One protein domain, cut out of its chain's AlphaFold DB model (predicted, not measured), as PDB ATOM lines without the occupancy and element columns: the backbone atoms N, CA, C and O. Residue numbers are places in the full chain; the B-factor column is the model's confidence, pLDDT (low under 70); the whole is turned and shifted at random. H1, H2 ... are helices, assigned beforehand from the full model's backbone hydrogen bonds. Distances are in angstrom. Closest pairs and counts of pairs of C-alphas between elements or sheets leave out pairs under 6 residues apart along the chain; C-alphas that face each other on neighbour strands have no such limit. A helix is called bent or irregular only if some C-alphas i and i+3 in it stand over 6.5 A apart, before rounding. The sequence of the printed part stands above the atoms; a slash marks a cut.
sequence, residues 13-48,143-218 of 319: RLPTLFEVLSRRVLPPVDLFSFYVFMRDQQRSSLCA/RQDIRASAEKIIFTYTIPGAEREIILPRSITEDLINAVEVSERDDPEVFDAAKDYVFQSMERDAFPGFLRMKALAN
ATOM      1  N   ARG A  13     277.639 267.748 241.172       73.38
ATOM      2  CA  ARG A  13     276.899 268.182 239.967       73.38
ATOM      3  C   ARG A  13     276.022 269.415 240.259       73.38
ATOM      4  O   ARG A  13     275.817 269.772 241.416       73.38
ATOM      5  N   LEU A  14     275.469 270.039 239.215       77.19
ATOM      6  CA  LEU A  14     274.418 271.057 239.363       77.19
ATOM      7  C   LEU A  14     273.110 270.409 239.877       77.19
ATOM      8  O   LEU A  14     272.729 269.359 239.353       77.19
ATOM      9  N   PRO A  15     272.416 270.999 240.869       81.56
ATOM     10  CA  PRO A  15     271.166 270.439 241.386       81.56
ATOM     11  C   PRO A  15     270.096 270.393 240.289       81.56
ATOM     12  O   PRO A  15     270.077 271.255 239.410       81.56
ATOM     13  N   THR A  16     269.194 269.410 240.344       86.25
ATOM     14  CA  THR A  16     268.050 269.325 239.412       86.25
ATOM     15  C   THR A  16     266.843 270.098 239.939       86.25
ATOM     16  O   THR A  16     266.758 270.386 241.137       86.25
ATOM     17  N   LEU A  17     265.872 270.409 239.068       85.38
ATOM     18  CA  LEU A  17     264.653 271.114 239.479       85.38
ATOM     19  C   LEU A  17     263.926 270.358 240.602       85.38
ATOM     20  O   LEU A  17     263.556 270.954 241.611       85.38
ATOM     21  N   PHE A  18     263.805 269.034 240.476       85.81
ATOM     22  CA  PHE A  18     263.212 268.170 241.501       85.81
ATOM     23  C   PHE A  18     263.906 268.293 242.869       85.81
ATOM     24  O   PHE A  18     263.249 268.316 243.908       85.81
ATOM     25  N   GLU A  19     265.234 268.408 242.894       81.62
ATOM     26  CA  GLU A  19     266.029 268.546 244.121       81.62
ATOM     27  C   GLU A  19     265.759 269.891 244.819       81.62
ATOM     28  O   GLU A  19     265.610 269.957 246.045       81.62
ATOM     29  N   VAL A  20     265.609 270.958 244.027       82.31
ATOM     30  CA  VAL A  20     265.233 272.299 244.499       82.31
ATOM     31  C   VAL A  20     263.790 272.313 245.017       82.31
ATOM     32  O   VAL A  20     263.555 272.774 246.136       82.31
ATOM     33  N   LEU A  21     262.829 271.760 244.265       82.06
ATOM     34  CA  LEU A  21     261.414 271.682 244.661       82.06
ATOM     35  C   LEU A  21     261.201 270.828 245.921       82.06
ATOM     36  O   LEU A  21     260.464 271.231 246.822       82.06
ATOM     37  N   SER A  22     261.919 269.709 246.051       81.06
ATOM     38  CA  SER A  22     261.891 268.833 247.236       81.06
ATOM     39  C   SER A  22     262.682 269.364 248.445       81.06
ATOM     40  O   SER A  22     262.830 268.655 249.440       81.06
ATOM     41  N   ARG A  23     263.166 270.619 248.397       76.19
ATOM     42  CA  ARG A  23     263.911 271.305 249.476       76.19
ATOM     43  C   ARG A  23     265.203 270.597 249.913       76.19
ATOM     44  O   ARG A  23     265.636 270.768 251.052       76.19
ATOM     45  N   ARG A  24     265.838 269.825 249.024       74.00
ATOM     46  CA  ARG A  24     267.096 269.111 249.315       74.00
ATOM     47  C   ARG A  24     268.352 269.985 249.150       74.00
ATOM     48  O   ARG A  24     269.413 269.606 249.634       74.00
ATOM     49  N   VAL A  25     268.219 271.160 248.527       76.50
ATOM     50  CA  VAL A  25     269.312 272.099 248.197       76.50
ATOM     51  C   VAL A  25     269.359 273.291 249.168       76.50
ATOM     52  O   VAL A  25     268.326 273.766 249.646       76.50
ATOM     53  N   LEU A  26     270.561 273.801 249.448       71.81
ATOM     54  CA  LEU A  26     270.832 274.936 250.334       71.81
ATOM     55  C   LEU A  26     271.007 276.258 249.547       71.81
ATOM     56  O   LEU A  26     271.255 276.269 248.338       71.81
ATOM     57  N   PRO A  27     270.931 277.428 250.217       69.44
ATOM     58  CA  PRO A  27     271.197 278.708 249.563       69.44
ATOM     59  C   PRO A  27     272.618 278.776 248.956       69.44
ATOM     60  O   PRO A  27     273.597 278.359 249.593       69.44
ATOM     61  N   PRO A  28     272.771 279.371 247.755       69.75
ATOM     62  CA  PRO A  28     271.822 280.290 247.115       69.75
ATOM     63  C   PRO A  28     270.818 279.646 246.138       69.75
ATOM     64  O   PRO A  28     270.050 280.387 245.529       69.75
ATOM     65  N   VAL A  29     270.830 278.320 245.961       79.00
ATOM     66  CA  VAL A  29     270.072 277.595 244.917       79.00
ATOM     67  C   VAL A  29     268.872 276.846 245.530       79.00
ATOM     68  O   VAL A  29     268.556 275.719 245.177       79.00
ATOM     69  N   ASP A  30     268.215 277.473 246.503       81.44
ATOM     70  CA  ASP A  30     267.121 276.898 247.286       81.44
ATOM     71  C   ASP A  30     265.728 277.208 246.702       81.44
ATOM     72  O   ASP A  30     265.556 278.156 245.929       81.44
ATOM     73  N   LEU A  31     264.706 276.453 247.132       81.62
ATOM     74  CA  LEU A  31     263.307 276.614 246.698       81.62
ATOM     75  C   LEU A  31     262.803 278.061 246.794       81.62
ATOM     76  O   LEU A  31     262.110 278.544 245.901       81.62
ATOM     77  N   PHE A  32     263.146 278.769 247.872       80.75
ATOM     78  CA  PHE A  32     262.703 280.147 248.060       80.75
ATOM     79  C   PHE A  32     263.400 281.104 247.081       80.75
ATOM     80  O   PHE A  32     262.757 282.008 246.544       80.75
ATOM     81  N   SER A  33     264.684 280.885 246.780       77.12
ATOM     82  CA  SER A  33     265.371 281.621 245.714       77.12
ATOM     83  C   SER A  33     264.767 281.346 244.331       77.12
ATOM     84  O   SER A  33     264.653 282.290 243.548       77.12
ATOM     85  N   PHE A  34     264.341 280.109 244.044       81.62
ATOM     86  CA  PHE A  34     263.671 279.748 242.787       81.62
ATOM     87  C   PHE A  34     262.279 280.387 242.657       81.62
ATOM     88  O   PHE A  34     261.994 281.039 241.654       81.62
ATOM     89  N   TYR A  35     261.449 280.309 243.703       83.50
ATOM     90  CA  TYR A  35     260.138 280.971 243.746       83.50
ATOM     91  C   TYR A  35     260.247 282.480 243.483       83.50
ATOM     92  O   TYR A  35     259.505 283.034 242.672       83.50
ATOM     93  N   VAL A  36     261.198 283.156 244.141       78.25
ATOM     94  CA  VAL A  36     261.381 284.598 243.939       78.25
ATOM     95  C   VAL A  36     261.881 284.906 242.525       78.25
ATOM     96  O   VAL A  36     261.422 285.880 241.939       78.25
ATOM     97  N   PHE A  37     262.754 284.073 241.951       80.88
ATOM     98  CA  PHE A  37     263.179 284.214 240.555       80.88
ATOM     99  C   PHE A  37     261.993 284.135 239.578       80.88
ATOM    100  O   PHE A  37     261.849 285.032 238.751       80.88
ATOM    101  N   MET A  38     261.112 283.134 239.705       79.38
ATOM    102  CA  MET A  38     259.950 283.003 238.810       79.38
ATOM    103  C   MET A  38     258.969 284.172 238.955       79.38
ATOM    104  O   MET A  38     258.533 284.741 237.957       79.38
ATOM    105  N   ARG A  39     258.676 284.596 240.191       79.06
ATOM    106  CA  ARG A  39     257.812 285.757 240.464       79.06
ATOM    107  C   ARG A  39     258.372 287.051 239.862       79.06
ATOM    108  O   ARG A  39     257.620 287.875 239.342       79.06
ATOM    109  N   ASP A  40     259.683 287.252 239.967       72.06
ATOM    110  CA  ASP A  40     260.340 288.450 239.450       72.06
ATOM    111  C   ASP A  40     260.407 288.411 237.902       72.06
ATOM    112  O   ASP A  40     260.249 289.457 237.271       72.06
ATOM    113  N   GLN A  41     260.508 287.224 237.275       69.06
ATOM    114  CA  GLN A  41     260.330 287.062 235.821       69.06
ATOM    115  C   GLN A  41     258.897 287.350 235.353       69.06
ATOM    116  O   GLN A  41     258.736 288.146 234.432       69.06
ATOM    117  N   GLN A  42     257.867 286.788 236.000       62.62
ATOM    118  CA  GLN A  42     256.460 287.039 235.637       62.62
ATOM    119  C   GLN A  42     256.101 288.531 235.692       62.62
ATOM    120  O   GLN A  42     255.388 289.041 234.832       62.62
ATOM    121  N   ARG A  43     256.637 289.271 236.672       61.22
ATOM    122  CA  ARG A  43     256.486 290.734 236.720       61.22
ATOM    123  C   ARG A  43     257.209 291.439 235.573       61.22
ATOM    124  O   ARG A  43     256.689 292.417 235.052       61.22
ATOM    125  N   SER A  44     258.380 290.947 235.168       57.97
ATOM    126  CA  SER A  44     259.120 291.515 234.040       57.97
ATOM    127  C   SER A  44     258.433 291.269 232.695       57.97
ATOM    128  O   SER A  44     258.489 292.150 231.844       57.97
ATOM    129  N   SER A  45     257.790 290.112 232.492       53.16
ATOM    130  CA  SER A  45     257.026 289.828 231.270       53.16
ATOM    131  C   SER A  45     255.714 290.611 231.221       53.16
ATOM    132  O   SER A  45     255.371 291.140 230.170       53.16
ATOM    133  N   LEU A  46     255.027 290.782 232.358       48.59
ATOM    134  CA  LEU A  46     253.813 291.605 232.427       48.59
ATOM    135  C   LEU A  46     254.097 293.078 232.070       48.59
ATOM    136  O   LEU A  46     253.321 293.699 231.354       48.59
ATOM    137  N   CYS A  47     255.248 293.617 232.493       45.59
ATOM    138  CA  CYS A  47     255.711 294.954 232.097       45.59
ATOM    139  C   CYS A  47     256.250 295.045 230.655       45.59
ATOM    140  O   CYS A  47     256.537 296.149 230.201       45.59
ATOM    141  N   ALA A  48     256.432 293.921 229.956       45.19
ATOM    142  CA  ALA A  48     256.824 293.885 228.545       45.19
ATOM    143  C   ALA A  48     255.620 293.703 227.599       45.19
ATOM    144  O   ALA A  48     255.740 293.990 226.415       45.19
ATOM    145  N   ARG A 143     236.678 264.400 252.096       81.94
ATOM    146  CA  ARG A 143     236.519 264.444 250.627       81.94
ATOM    147  C   ARG A 143     236.058 265.822 250.143       81.94
ATOM    148  O   ARG A 143     236.549 266.302 249.132       81.94
ATOM    149  N   GLN A 144     235.201 266.489 250.917       83.44
ATOM    150  CA  GLN A 144     234.737 267.849 250.632       83.44
ATOM    151  C   GLN A 144     235.887 268.871 250.659       83.44
ATOM    152  O   GLN A 144     235.945 269.728 249.781       83.44
ATOM    153  N   ASP A 145     236.850 268.746 251.584       85.31
ATOM    154  CA  ASP A 145     238.055 269.592 251.596       85.31
ATOM    155  C   ASP A 145     238.933 269.362 250.357       85.31
ATOM    156  O   ASP A 145     239.483 270.315 249.799       85.31
ATOM    157  N   ILE A 146     239.076 268.101 249.926       84.62
ATOM    158  CA  ILE A 146     239.856 267.738 248.734       84.62
ATOM    159  C   ILE A 146     239.192 268.337 247.494       84.62
ATOM    160  O   ILE A 146     239.853 269.084 246.769       84.62
ATOM    161  N   ARG A 147     237.886 268.116 247.312       84.94
ATOM    162  CA  ARG A 147     237.091 268.661 246.207       84.94
ATOM    163  C   ARG A 147     237.146 270.185 246.132       84.94
ATOM    164  O   ARG A 147     237.541 270.742 245.111       84.94
ATOM    165  N   ALA A 148     236.879 270.868 247.247       85.69
ATOM    166  CA  ALA A 148     236.968 272.326 247.328       85.69
ATOM    167  C   ALA A 148     238.393 272.849 247.043       85.69
ATOM    168  O   ALA A 148     238.571 273.977 246.571       85.69
ATOM    169  N   SER A 149     239.433 272.047 247.310       84.81
ATOM    170  CA  SER A 149     240.808 272.374 246.925       84.81
ATOM    171  C   SER A 149     241.079 272.155 245.429       84.81
ATOM    172  O   SER A 149     241.757 272.988 244.827       84.81
ATOM    173  N   ALA A 150     240.514 271.104 244.826       85.69
ATOM    174  CA  ALA A 150     240.639 270.771 243.407       85.69
ATOM    175  C   ALA A 150     239.950 271.820 242.520       85.69
ATOM    176  O   ALA A 150     240.599 272.420 241.662       85.69
ATOM    177  N   GLU A 151     238.683 272.133 242.813       86.50
ATOM    178  CA  GLU A 151     237.926 273.218 242.179       86.50
ATOM    179  C   GLU A 151     238.720 274.531 242.249       86.50
ATOM    180  O   GLU A 151     238.995 275.175 241.234       86.50
ATOM    181  N   LYS A 152     239.204 274.899 243.443       86.62
ATOM    182  CA  LYS A 152     240.001 276.114 243.640       86.62
ATOM    183  C   LYS A 152     241.284 276.148 242.807       86.62
ATOM    184  O   LYS A 152     241.675 277.233 242.370       86.62
ATOM    185  N   ILE A 153     241.962 275.017 242.613       85.94
ATOM    186  CA  ILE A 153     243.154 274.947 241.758       85.94
ATOM    187  C   ILE A 153     242.766 275.263 240.310       85.94
ATOM    188  O   ILE A 153     243.391 276.140 239.712       85.94
ATOM    189  N   ILE A 154     241.694 274.655 239.793       83.94
ATOM    190  CA  ILE A 154     241.190 274.911 238.435       83.94
ATOM    191  C   ILE A 154     240.814 276.391 238.264       83.94
ATOM    192  O   ILE A 154     241.360 277.057 237.382       83.94
ATOM    193  N   PHE A 155     239.988 276.952 239.157       83.75
ATOM    194  CA  PHE A 155     239.566 278.361 239.090       83.75
ATOM    195  C   PHE A 155     240.724 279.370 239.208       83.75
ATOM    196  O   PHE A 155     240.633 280.469 238.668       83.75
ATOM    197  N   THR A 156     241.812 279.034 239.916       82.56
ATOM    198  CA  THR A 156     242.940 279.965 240.147       82.56
ATOM    199  C   THR A 156     244.019 279.893 239.064       82.56
ATOM    200  O   THR A 156     244.684 280.897 238.805       82.56
ATOM    201  N   TYR A 157     244.238 278.711 238.478       83.81
ATOM    202  CA  TYR A 157     245.401 278.433 237.629       83.81
ATOM    203  C   TYR A 157     245.042 277.983 236.208       83.81
ATOM    204  O   TYR A 157     245.818 278.243 235.296       83.81
ATOM    205  N   THR A 158     243.900 277.331 235.990       81.88
ATOM    206  CA  THR A 158     243.600 276.653 234.714       81.88
ATOM    207  C   THR A 158     242.642 277.441 233.814       81.88
ATOM    208  O   THR A 158     242.669 277.273 232.597       81.88
ATOM    209  N   ILE A 159     241.794 278.301 234.385       81.75
ATOM    210  CA  ILE A 159     240.809 279.077 233.616       81.75
ATOM    211  C   ILE A 159     241.483 280.237 232.855       81.75
ATOM    212  O   ILE A 159     242.286 280.962 233.452       81.75
ATOM    213  N   PRO A 160     241.133 280.467 231.571       74.94
ATOM    214  CA  PRO A 160     241.652 281.593 230.799       74.94
ATOM    215  C   PRO A 160     241.278 282.938 231.437       74.94
ATOM    216  O   PRO A 160     240.112 283.198 231.733       74.94
ATOM    217  N   GLY A 161     242.271 283.805 231.639       69.00
ATOM    218  CA  GLY A 161     242.123 285.091 232.322       69.00
ATOM    219  C   GLY A 161     242.203 285.027 233.854       69.00
ATOM    220  O   GLY A 161     241.965 286.043 234.510       69.00
ATOM    221  N   ALA A 162     242.535 283.876 234.451       71.44
ATOM    222  CA  ALA A 162     242.733 283.765 235.897       71.44
ATOM    223  C   ALA A 162     243.973 284.544 236.385       71.44
ATOM    224  O   ALA A 162     244.976 284.669 235.682       71.44
ATOM    225  N   GLU A 163     243.957 285.013 237.644       67.00
ATOM    226  CA  GLU A 163     245.039 285.843 238.220       67.00
ATOM    227  C   GLU A 163     246.435 285.189 238.202       67.00
ATOM    228  O   GLU A 163     247.448 285.873 238.378       67.00
ATOM    229  N   ARG A 164     246.495 283.860 238.037       76.00
ATOM    230  CA  ARG A 164     247.720 283.055 237.967       76.00
ATOM    231  C   ARG A 164     247.624 281.966 236.902       76.00
ATOM    232  O   ARG A 164     248.134 280.870 237.122       76.00
ATOM    233  N   GLU A 165     246.974 282.269 235.781       80.06
ATOM    234  CA  GLU A 165     246.850 281.352 234.646       80.06
ATOM    235  C   GLU A 165     248.198 280.692 234.293       80.06
ATOM    236  O   GLU A 165     249.218 281.366 234.099       80.06
ATOM    237  N   ILE A 166     248.207 279.358 234.236       83.50
ATOM    238  CA  ILE A 166     249.323 278.560 233.728       83.50
ATOM    239  C   ILE A 166     249.019 278.131 232.295       83.50
ATOM    240  O   ILE A 166     247.956 277.595 231.995       83.50
ATOM    241  N   ILE A 167     249.977 278.354 231.397       83.19
ATOM    242  CA  ILE A 167     249.815 278.031 229.980       83.19
ATOM    243  C   ILE A 167     249.916 276.509 229.818       83.19
ATOM    244  O   ILE A 167     251.008 275.943 229.864       83.19
ATOM    245  N   LEU A 168     248.764 275.861 229.649       87.19
ATOM    246  CA  LEU A 168     248.608 274.423 229.427       87.19
ATOM    247  C   LEU A 168     248.100 274.145 227.997       87.19
ATOM    248  O   LEU A 168     247.332 274.943 227.450       87.19
ATOM    249  N   PRO A 169     248.468 273.009 227.375       91.12
ATOM    250  CA  PRO A 169     247.819 272.524 226.162       91.12
ATOM    251  C   PRO A 169     246.335 272.254 226.427       91.12
ATOM    252  O   PRO A 169     245.993 271.628 227.431       91.12
ATOM    253  N   ARG A 170     245.463 272.677 225.502       86.94
ATOM    254  CA  ARG A 170     244.000 272.615 225.685       86.94
ATOM    255  C   ARG A 170     243.476 271.225 226.037       86.94
ATOM    256  O   ARG A 170     242.617 271.139 226.900       86.94
ATOM    257  N   SER A 171     244.048 270.162 225.467       90.56
ATOM    258  CA  SER A 171     243.668 268.780 225.788       90.56
ATOM    259  C   SER A 171     243.771 268.473 227.286       90.56
ATOM    260  O   SER A 171     242.811 268.004 227.875       90.56
ATOM    261  N   ILE A 172     244.886 268.836 227.933       89.62
ATOM    262  CA  ILE A 172     245.099 268.589 229.371       89.62
ATOM    263  C   ILE A 172     244.131 269.431 230.219       89.62
ATOM    264  O   ILE A 172     243.660 268.980 231.259       89.62
ATOM    265  N   THR A 173     243.824 270.652 229.777       89.19
ATOM    266  CA  THR A 173     242.854 271.534 230.441       89.19
ATOM    267  C   THR A 173     241.423 271.000 230.337       89.19
ATOM    268  O   THR A 173     240.713 270.976 231.338       89.19
ATOM    269  N   GLU A 174     241.006 270.559 229.151       89.88
ATOM    270  CA  GLU A 174     239.679 269.991 228.894       89.88
ATOM    271  C   GLU A 174     239.498 268.663 229.647       89.88
ATOM    272  O   GLU A 174     238.485 268.482 230.322       89.88
ATOM    273  N   ASP A 175     240.508 267.784 229.638       89.44
ATOM    274  CA  ASP A 175     240.525 266.546 230.428       89.44
ATOM    275  C   ASP A 175     240.385 266.830 231.936       89.44
ATOM    276  O   ASP A 175     239.613 266.163 232.626       89.44
ATOM    277  N   LEU A 176     241.085 267.850 232.451       87.81
ATOM    278  CA  LEU A 176     241.043 268.236 233.864       87.81
ATOM    279  C   LEU A 176     239.678 268.809 234.283       87.81
ATOM    280  O   LEU A 176     239.175 268.470 235.354       87.81
ATOM    281  N   ILE A 177     239.069 269.650 233.442       87.00
ATOM    282  CA  ILE A 177     237.723 270.194 233.675       87.00
ATOM    283  C   ILE A 177     236.695 269.054 233.658       87.00
ATOM    284  O   ILE A 177     235.938 268.899 234.613       87.00
ATOM    285  N   ASN A 178     236.725 268.183 232.645       90.06
ATOM    286  CA  ASN A 178     235.809 267.042 232.542       90.06
ATOM    287  C   ASN A 178     235.960 266.046 233.713       90.06
ATOM    288  O   ASN A 178     234.968 265.506 234.210       90.06
ATOM    289  N   ALA A 179     237.183 265.803 234.185       86.25
ATOM    290  CA  ALA A 179     237.429 264.887 235.296       86.25
ATOM    291  C   ALA A 179     236.915 265.422 236.647       86.25
ATOM    292  O   ALA A 179     236.393 264.642 237.445       86.25
ATOM    293  N   VAL A 180     237.024 266.730 236.904       83.94
ATOM    294  CA  VAL A 180     236.608 267.326 238.188       83.94
ATOM    295  C   VAL A 180     235.144 267.781 238.177       83.94
ATOM    296  O   VAL A 180     234.442 267.547 239.155       83.94
ATOM    297  N   GLU A 181     234.653 268.377 237.087       83.19
ATOM    298  CA  GLU A 181     233.286 268.920 237.002       83.19
ATOM    299  C   GLU A 181     232.246 267.868 236.582       83.19
ATOM    300  O   GLU A 181     231.172 267.802 237.173       83.19
ATOM    301  N   VAL A 182     232.557 267.016 235.595       83.06
ATOM    302  CA  VAL A 182     231.594 266.029 235.058       83.06
ATOM    303  C   VAL A 182     231.702 264.677 235.765       83.06
ATOM    304  O   VAL A 182     230.690 264.013 235.984       83.06
ATOM    305  N   SER A 183     232.919 264.254 236.119       78.81
ATOM    306  CA  SER A 183     233.162 262.936 236.734       78.81
ATOM    307  C   SER A 183     233.287 262.968 238.264       78.81
ATOM    308  O   SER A 183     233.471 261.909 238.862       78.81
ATOM    309  N   GLU A 184     233.224 264.156 238.881       81.75
ATOM    310  CA  GLU A 184     233.426 264.409 240.324       81.75
ATOM    311  C   GLU A 184     234.627 263.650 240.927       81.75
ATOM    312  O   GLU A 184     234.572 263.111 242.038       81.75
ATOM    313  N   ARG A 185     235.725 263.541 240.167       78.88
ATOM    314  CA  ARG A 185     236.851 262.690 240.541       78.88
ATOM    315  C   ARG A 185     237.846 263.439 241.425       78.88
ATOM    316  O   ARG A 185     238.799 264.039 240.941       78.88
ATOM    317  N   ASP A 186     237.651 263.317 242.734       75.25
ATOM    318  CA  ASP A 186     238.473 263.947 243.783       75.25
ATOM    319  C   ASP A 186     239.891 263.338 243.961       75.25
ATOM    320  O   ASP A 186     240.603 263.682 244.908       75.25
ATOM    321  N   ASP A 187     240.325 262.414 243.094       84.50
ATOM    322  CA  ASP A 187     241.643 261.773 243.198       84.50
ATOM    323  C   ASP A 187     242.776 262.766 242.846       84.50
ATOM    324  O   ASP A 187     242.723 263.420 241.801       84.50
ATOM    325  N   PRO A 188     243.874 262.842 243.627       80.06
ATOM    326  CA  PRO A 188     244.985 263.753 243.330       80.06
ATOM    327  C   PRO A 188     245.720 263.415 242.020       80.06
ATOM    328  O   PRO A 188     246.367 264.289 241.444       80.06
ATOM    329  N   GLU A 189     245.597 262.175 241.537       85.44
ATOM    330  CA  GLU A 189     246.190 261.674 240.287       85.44
ATOM    331  C   GLU A 189     245.639 262.384 239.039       85.44
ATOM    332  O   GLU A 189     246.329 262.479 238.026       85.44
ATOM    333  N   VAL A 190     244.430 262.959 239.109       86.75
ATOM    334  CA  VAL A 190     243.817 263.712 237.997       86.75
ATOM    335  C   VAL A 190     244.694 264.902 237.567       86.75
ATOM    336  O   VAL A 190     244.711 265.288 236.399       86.75
ATOM    337  N   PHE A 191     245.494 265.450 238.486       88.50
ATOM    338  CA  PHE A 191     246.407 266.558 238.211       88.50
ATOM    339  C   PHE A 191     247.781 266.122 237.670       88.50
ATOM    340  O   PHE A 191     248.586 266.993 237.339       88.50
ATOM    341  N   ASP A 192     248.085 264.822 237.564       88.06
ATOM    342  CA  ASP A 192     249.444 264.358 237.257       88.06
ATOM    343  C   ASP A 192     249.918 264.766 235.856       88.06
ATOM    344  O   ASP A 192     251.029 265.281 235.723       88.06
ATOM    345  N   ALA A 193     249.063 264.668 234.832       87.81
ATOM    346  CA  ALA A 193     249.400 265.107 233.474       87.81
ATOM    347  C   ALA A 193     249.729 266.615 233.405       87.81
ATOM    348  O   ALA A 193     250.701 267.025 232.766       87.81
ATOM    349  N   ALA A 194     248.958 267.449 234.114       88.44
ATOM    350  CA  ALA A 194     249.201 268.889 234.199       88.44
ATOM    351  C   ALA A 194     250.469 269.210 235.010       88.44
ATOM    352  O   ALA A 194     251.281 270.043 234.604       88.44
ATOM    353  N   LYS A 195     250.670 268.521 236.139       88.38
ATOM    354  CA  LYS A 195     251.848 268.641 237.009       88.38
ATOM    355  C   LYS A 195     253.135 268.301 236.257       88.38
ATOM    356  O   LYS A 195     254.104 269.052 236.366       88.38
ATOM    357  N   ASP A 196     253.139 267.223 235.479       90.75
ATOM    358  CA  ASP A 196     254.311 266.772 234.728       90.75
ATOM    359  C   ASP A 196     254.623 267.714 233.555       90.75
ATOM    360  O   ASP A 196     255.782 268.097 233.374       90.75
ATOM    361  N   TYR A 197     253.602 268.207 232.837       90.44
ATOM    362  CA  TYR A 197     253.777 269.249 231.816       90.44
ATOM    363  C   TYR A 197     254.382 270.538 232.398       90.44
ATOM    364  O   TYR A 197     255.332 271.106 231.847       90.44
ATOM    365  N   VAL A 198     253.860 271.004 233.538       88.06
ATOM    366  CA  VAL A 198     254.360 272.204 234.225       88.06
ATOM    367  C   VAL A 198     255.779 271.979 234.752       88.06
ATOM    368  O   VAL A 198     256.624 272.861 234.604       88.06
ATOM    369  N   PHE A 199     256.087 270.800 235.303       88.38
ATOM    370  CA  PHE A 199     257.439 270.439 235.733       88.38
ATOM    371  C   PHE A 199     258.433 270.462 234.563       88.38
ATOM    372  O   PHE A 199     259.466 271.125 234.658       88.38
ATOM    373  N   GLN A 200     258.095 269.816 233.445       89.88
ATOM    374  CA  GLN A 200     258.928 269.778 232.241       89.88
ATOM    375  C   GLN A 200     259.154 271.183 231.662       89.88
ATOM    376  O   GLN A 200     260.276 271.530 231.287       89.88
ATOM    377  N   SER A 201     258.114 272.020 231.642       84.62
ATOM    378  CA  SER A 201     258.194 273.404 231.158       84.62
ATOM    379  C   SER A 201     259.065 274.279 232.073       84.62
ATOM    380  O   SER A 201     259.937 275.008 231.599       84.62
ATOM    381  N   MET A 202     258.916 274.152 233.398       84.56
ATOM    382  CA  MET A 202     259.794 274.823 234.365       84.56
ATOM    383  C   MET A 202     261.254 274.367 234.239       84.56
ATOM    384  O   MET A 202     262.153 275.203 234.357       84.56
ATOM    385  N   GLU A 203     261.506 273.073 234.009       87.50
ATOM    386  CA  GLU A 203     262.860 272.521 233.875       87.50
ATOM    387  C   GLU A 203     263.541 272.974 232.580       87.50
ATOM    388  O   GLU A 203     264.720 273.331 232.603       87.50
ATOM    389  N   ARG A 204     262.799 273.021 231.468       86.50
ATOM    390  CA  ARG A 204     263.321 273.453 230.167       86.50
ATOM    391  C   ARG A 204     263.572 274.961 230.107       86.50
ATOM    392  O   ARG A 204     264.639 275.375 229.659       86.50
ATOM    393  N   ASP A 205     262.621 275.772 230.573       81.25
ATOM    394  CA  ASP A 205     262.586 277.202 230.233       81.25
ATOM    395  C   ASP A 205     263.068 278.096 231.393       81.25
ATOM    396  O   ASP A 205     263.960 278.933 231.221       81.25
ATOM    397  N   ALA A 206     262.549 277.892 232.610       81.94
ATOM    398  CA  ALA A 206     262.859 278.748 233.764       81.94
ATOM    399  C   ALA A 206     264.145 278.331 234.505       81.94
ATOM    400  O   ALA A 206     264.961 279.174 234.901       81.94
ATOM    401  N   PHE A 207     264.352 277.027 234.698       86.44
ATOM    402  CA  PHE A 207     265.451 276.481 235.494       86.44
ATOM    403  C   PHE A 207     266.870 276.813 234.977       86.44
ATOM    404  O   PHE A 207     267.702 277.227 235.795       86.44
ATOM    405  N   PRO A 208     267.198 276.746 233.666       84.25
ATOM    406  CA  PRO A 208     268.524 277.156 233.193       84.25
ATOM    407  C   PRO A 208     268.776 278.660 233.378       84.25
ATOM    408  O   PRO A 208     269.911 279.065 233.644       84.25
ATOM    409  N   GLY A 209     267.735 279.497 233.291       79.12
ATOM    410  CA  GLY A 209     267.813 280.924 233.615       79.12
ATOM    411  C   GLY A 209     268.120 281.162 235.097       79.12
ATOM    412  O   GLY A 209     269.030 281.926 235.430       79.12
ATOM    413  N   PHE A 210     267.431 280.441 235.986       82.88
ATOM    414  CA  PHE A 210     267.669 280.481 237.429       82.88
ATOM    415  C   PHE A 210     269.106 280.087 237.790       82.88
ATOM    416  O   PHE A 210     269.794 280.836 238.489       82.88
ATOM    417  N   LEU A 211     269.597 278.953 237.278       82.88
ATOM    418  CA  LEU A 211     270.967 278.500 237.532       82.88
ATOM    419  C   LEU A 211     272.003 279.507 237.011       82.88
ATOM    420  O   LEU A 211     272.961 279.816 237.724       82.88
ATOM    421  N   ARG A 212     271.794 280.095 235.825       74.19
ATOM    422  CA  ARG A 212     272.663 281.167 235.306       74.19
ATOM    423  C   ARG A 212     272.704 282.373 236.247       74.19
ATOM    424  O   ARG A 212     273.791 282.808 236.614       74.19
ATOM    425  N   MET A 213     271.547 282.851 236.702       69.50
ATOM    426  CA  MET A 213     271.428 284.031 237.570       69.50
ATOM    427  C   MET A 213     271.841 283.802 239.031       69.50
ATOM    428  O   MET A 213     272.094 284.774 239.745       69.50
ATOM    429  N   LYS A 214     271.870 282.549 239.509       72.19
ATOM    430  CA  LYS A 214     271.986 282.249 240.946       72.19
ATOM    431  C   LYS A 214     273.113 281.296 241.342       72.19
ATOM    432  O   LYS A 214     273.636 281.425 242.448       72.19
ATOM    433  N   ALA A 215     273.494 280.378 240.456       68.88
ATOM    434  CA  ALA A 215     274.602 279.443 240.655       68.88
ATOM    435  C   ALA A 215     275.856 279.829 239.845       68.88
ATOM    436  O   ALA A 215     276.967 279.578 240.298       68.88
ATOM    437  N   LEU A 216     275.694 280.446 238.666       64.44
ATOM    438  CA  LEU A 216     276.806 280.766 237.754       64.44
ATOM    439  C   LEU A 216     277.171 282.260 237.694       64.44
ATOM    440  O   LEU A 216     278.252 282.595 237.203       64.44
ATOM    441  N   ALA A 217     276.317 283.149 238.210       57.47
ATOM    442  CA  ALA A 217     276.562 284.588 238.305       57.47
ATOM    443  C   ALA A 217     277.620 284.910 239.380       57.47
ATOM    444  O   ALA A 217     277.301 285.322 240.493       57.47
ATOM    445  N   ASN A 218     278.894 284.697 239.042       57.28
ATOM    446  CA  ASN A 218     280.033 284.957 239.928       57.28
ATOM    447  C   ASN A 218     280.288 286.461 240.150       57.28
ATOM    448  O   ASN A 218     280.809 286.860 241.186       57.28
TER     449      ASN A 218
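Overview. This is residues 13 to 48 and 143 to 218 of the 319 residues of the protein "RGS domain-containing protein" of Fusarium vanettenii (strain ATCC MYA-4622 / CBS 123669 / FGSC 9596 / NRRL 45880 / 77-13-4) (UniProt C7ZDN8). One long helix, H5, makes the longest axis, and two separate groups sit on it: H4, with H3 beyond it, on its first part, and short H1 with H2, which crosses it, on its later part. Residues 43 to 48 stick out, and H2 and H3 are apart. The printed part has 112 residues with five named helices, H1 to H5 in chain order, and no named strand: all helix. It is only just loose, close to compact, with a radius of gyration of the C-alphas of 16.2 A, and elongated, spanning 52 by 34 by 23 A.

Arrangement. H5, residues 188 to 216, is the hub. With residues 190 to 194 alone it touches H4, residues 170 to 182, at a steep tilt of 42 degrees, opposite ways, a helical hairpin; the closest C-alphas, of Ile 172 and Ala 194, are 6.3 A apart. H3, residues 143 to 158, forms another helical hairpin with H4, at a shallow tilt of 29 degrees, opposite ways; their closest C-alphas, of Thr 158 and Thr 173, are 6.7 A apart. H3 and H5 are near each other. H1, residues 17 to 21, only just touches H5, with 3 pairs of C-alphas within 8 A, the closest those of Leu 17 and Glu 203, 6.0 A. H2, residues 31 to 46, only just touches H5, also with 3 pairs, about perpendicular at 88 degrees; the closest C-alphas are those of Phe 37 and Phe 210, 6.6 A. Every O i to N i+4 pair is within hydrogen-bond range in H1, H2, H3 and H4, and 18 of 25 in H5.

Along the chain. H5 runs 36.5 A from C-alpha 188 at (244.985, 263.753, 243.330) to C-alpha 216 at (276.806, 280.766, 237.754), with a kink of 47 degrees near residue 209; it is irregular, C-alphas 190 and 193 being 7.3 A apart. H2 is 22.8 A long, H3 21.3 A and H4 16.9 A; H1 begins at C-alpha 17, (264.653, 271.114, 239.479).

Size, cuts and confidence. The C-alphas farthest apart, of Val 182 and Asn 218, are 52.2 A apart. Residues 49 to 142 are not printed, and C-alphas 48 and 143 are 42.0 A apart across the cut. The link from H3 to H4 is long. Mean pLDDT of the printed part is 79.7; 17 residues are under 70, among them 41 to 48 and 215 to 218.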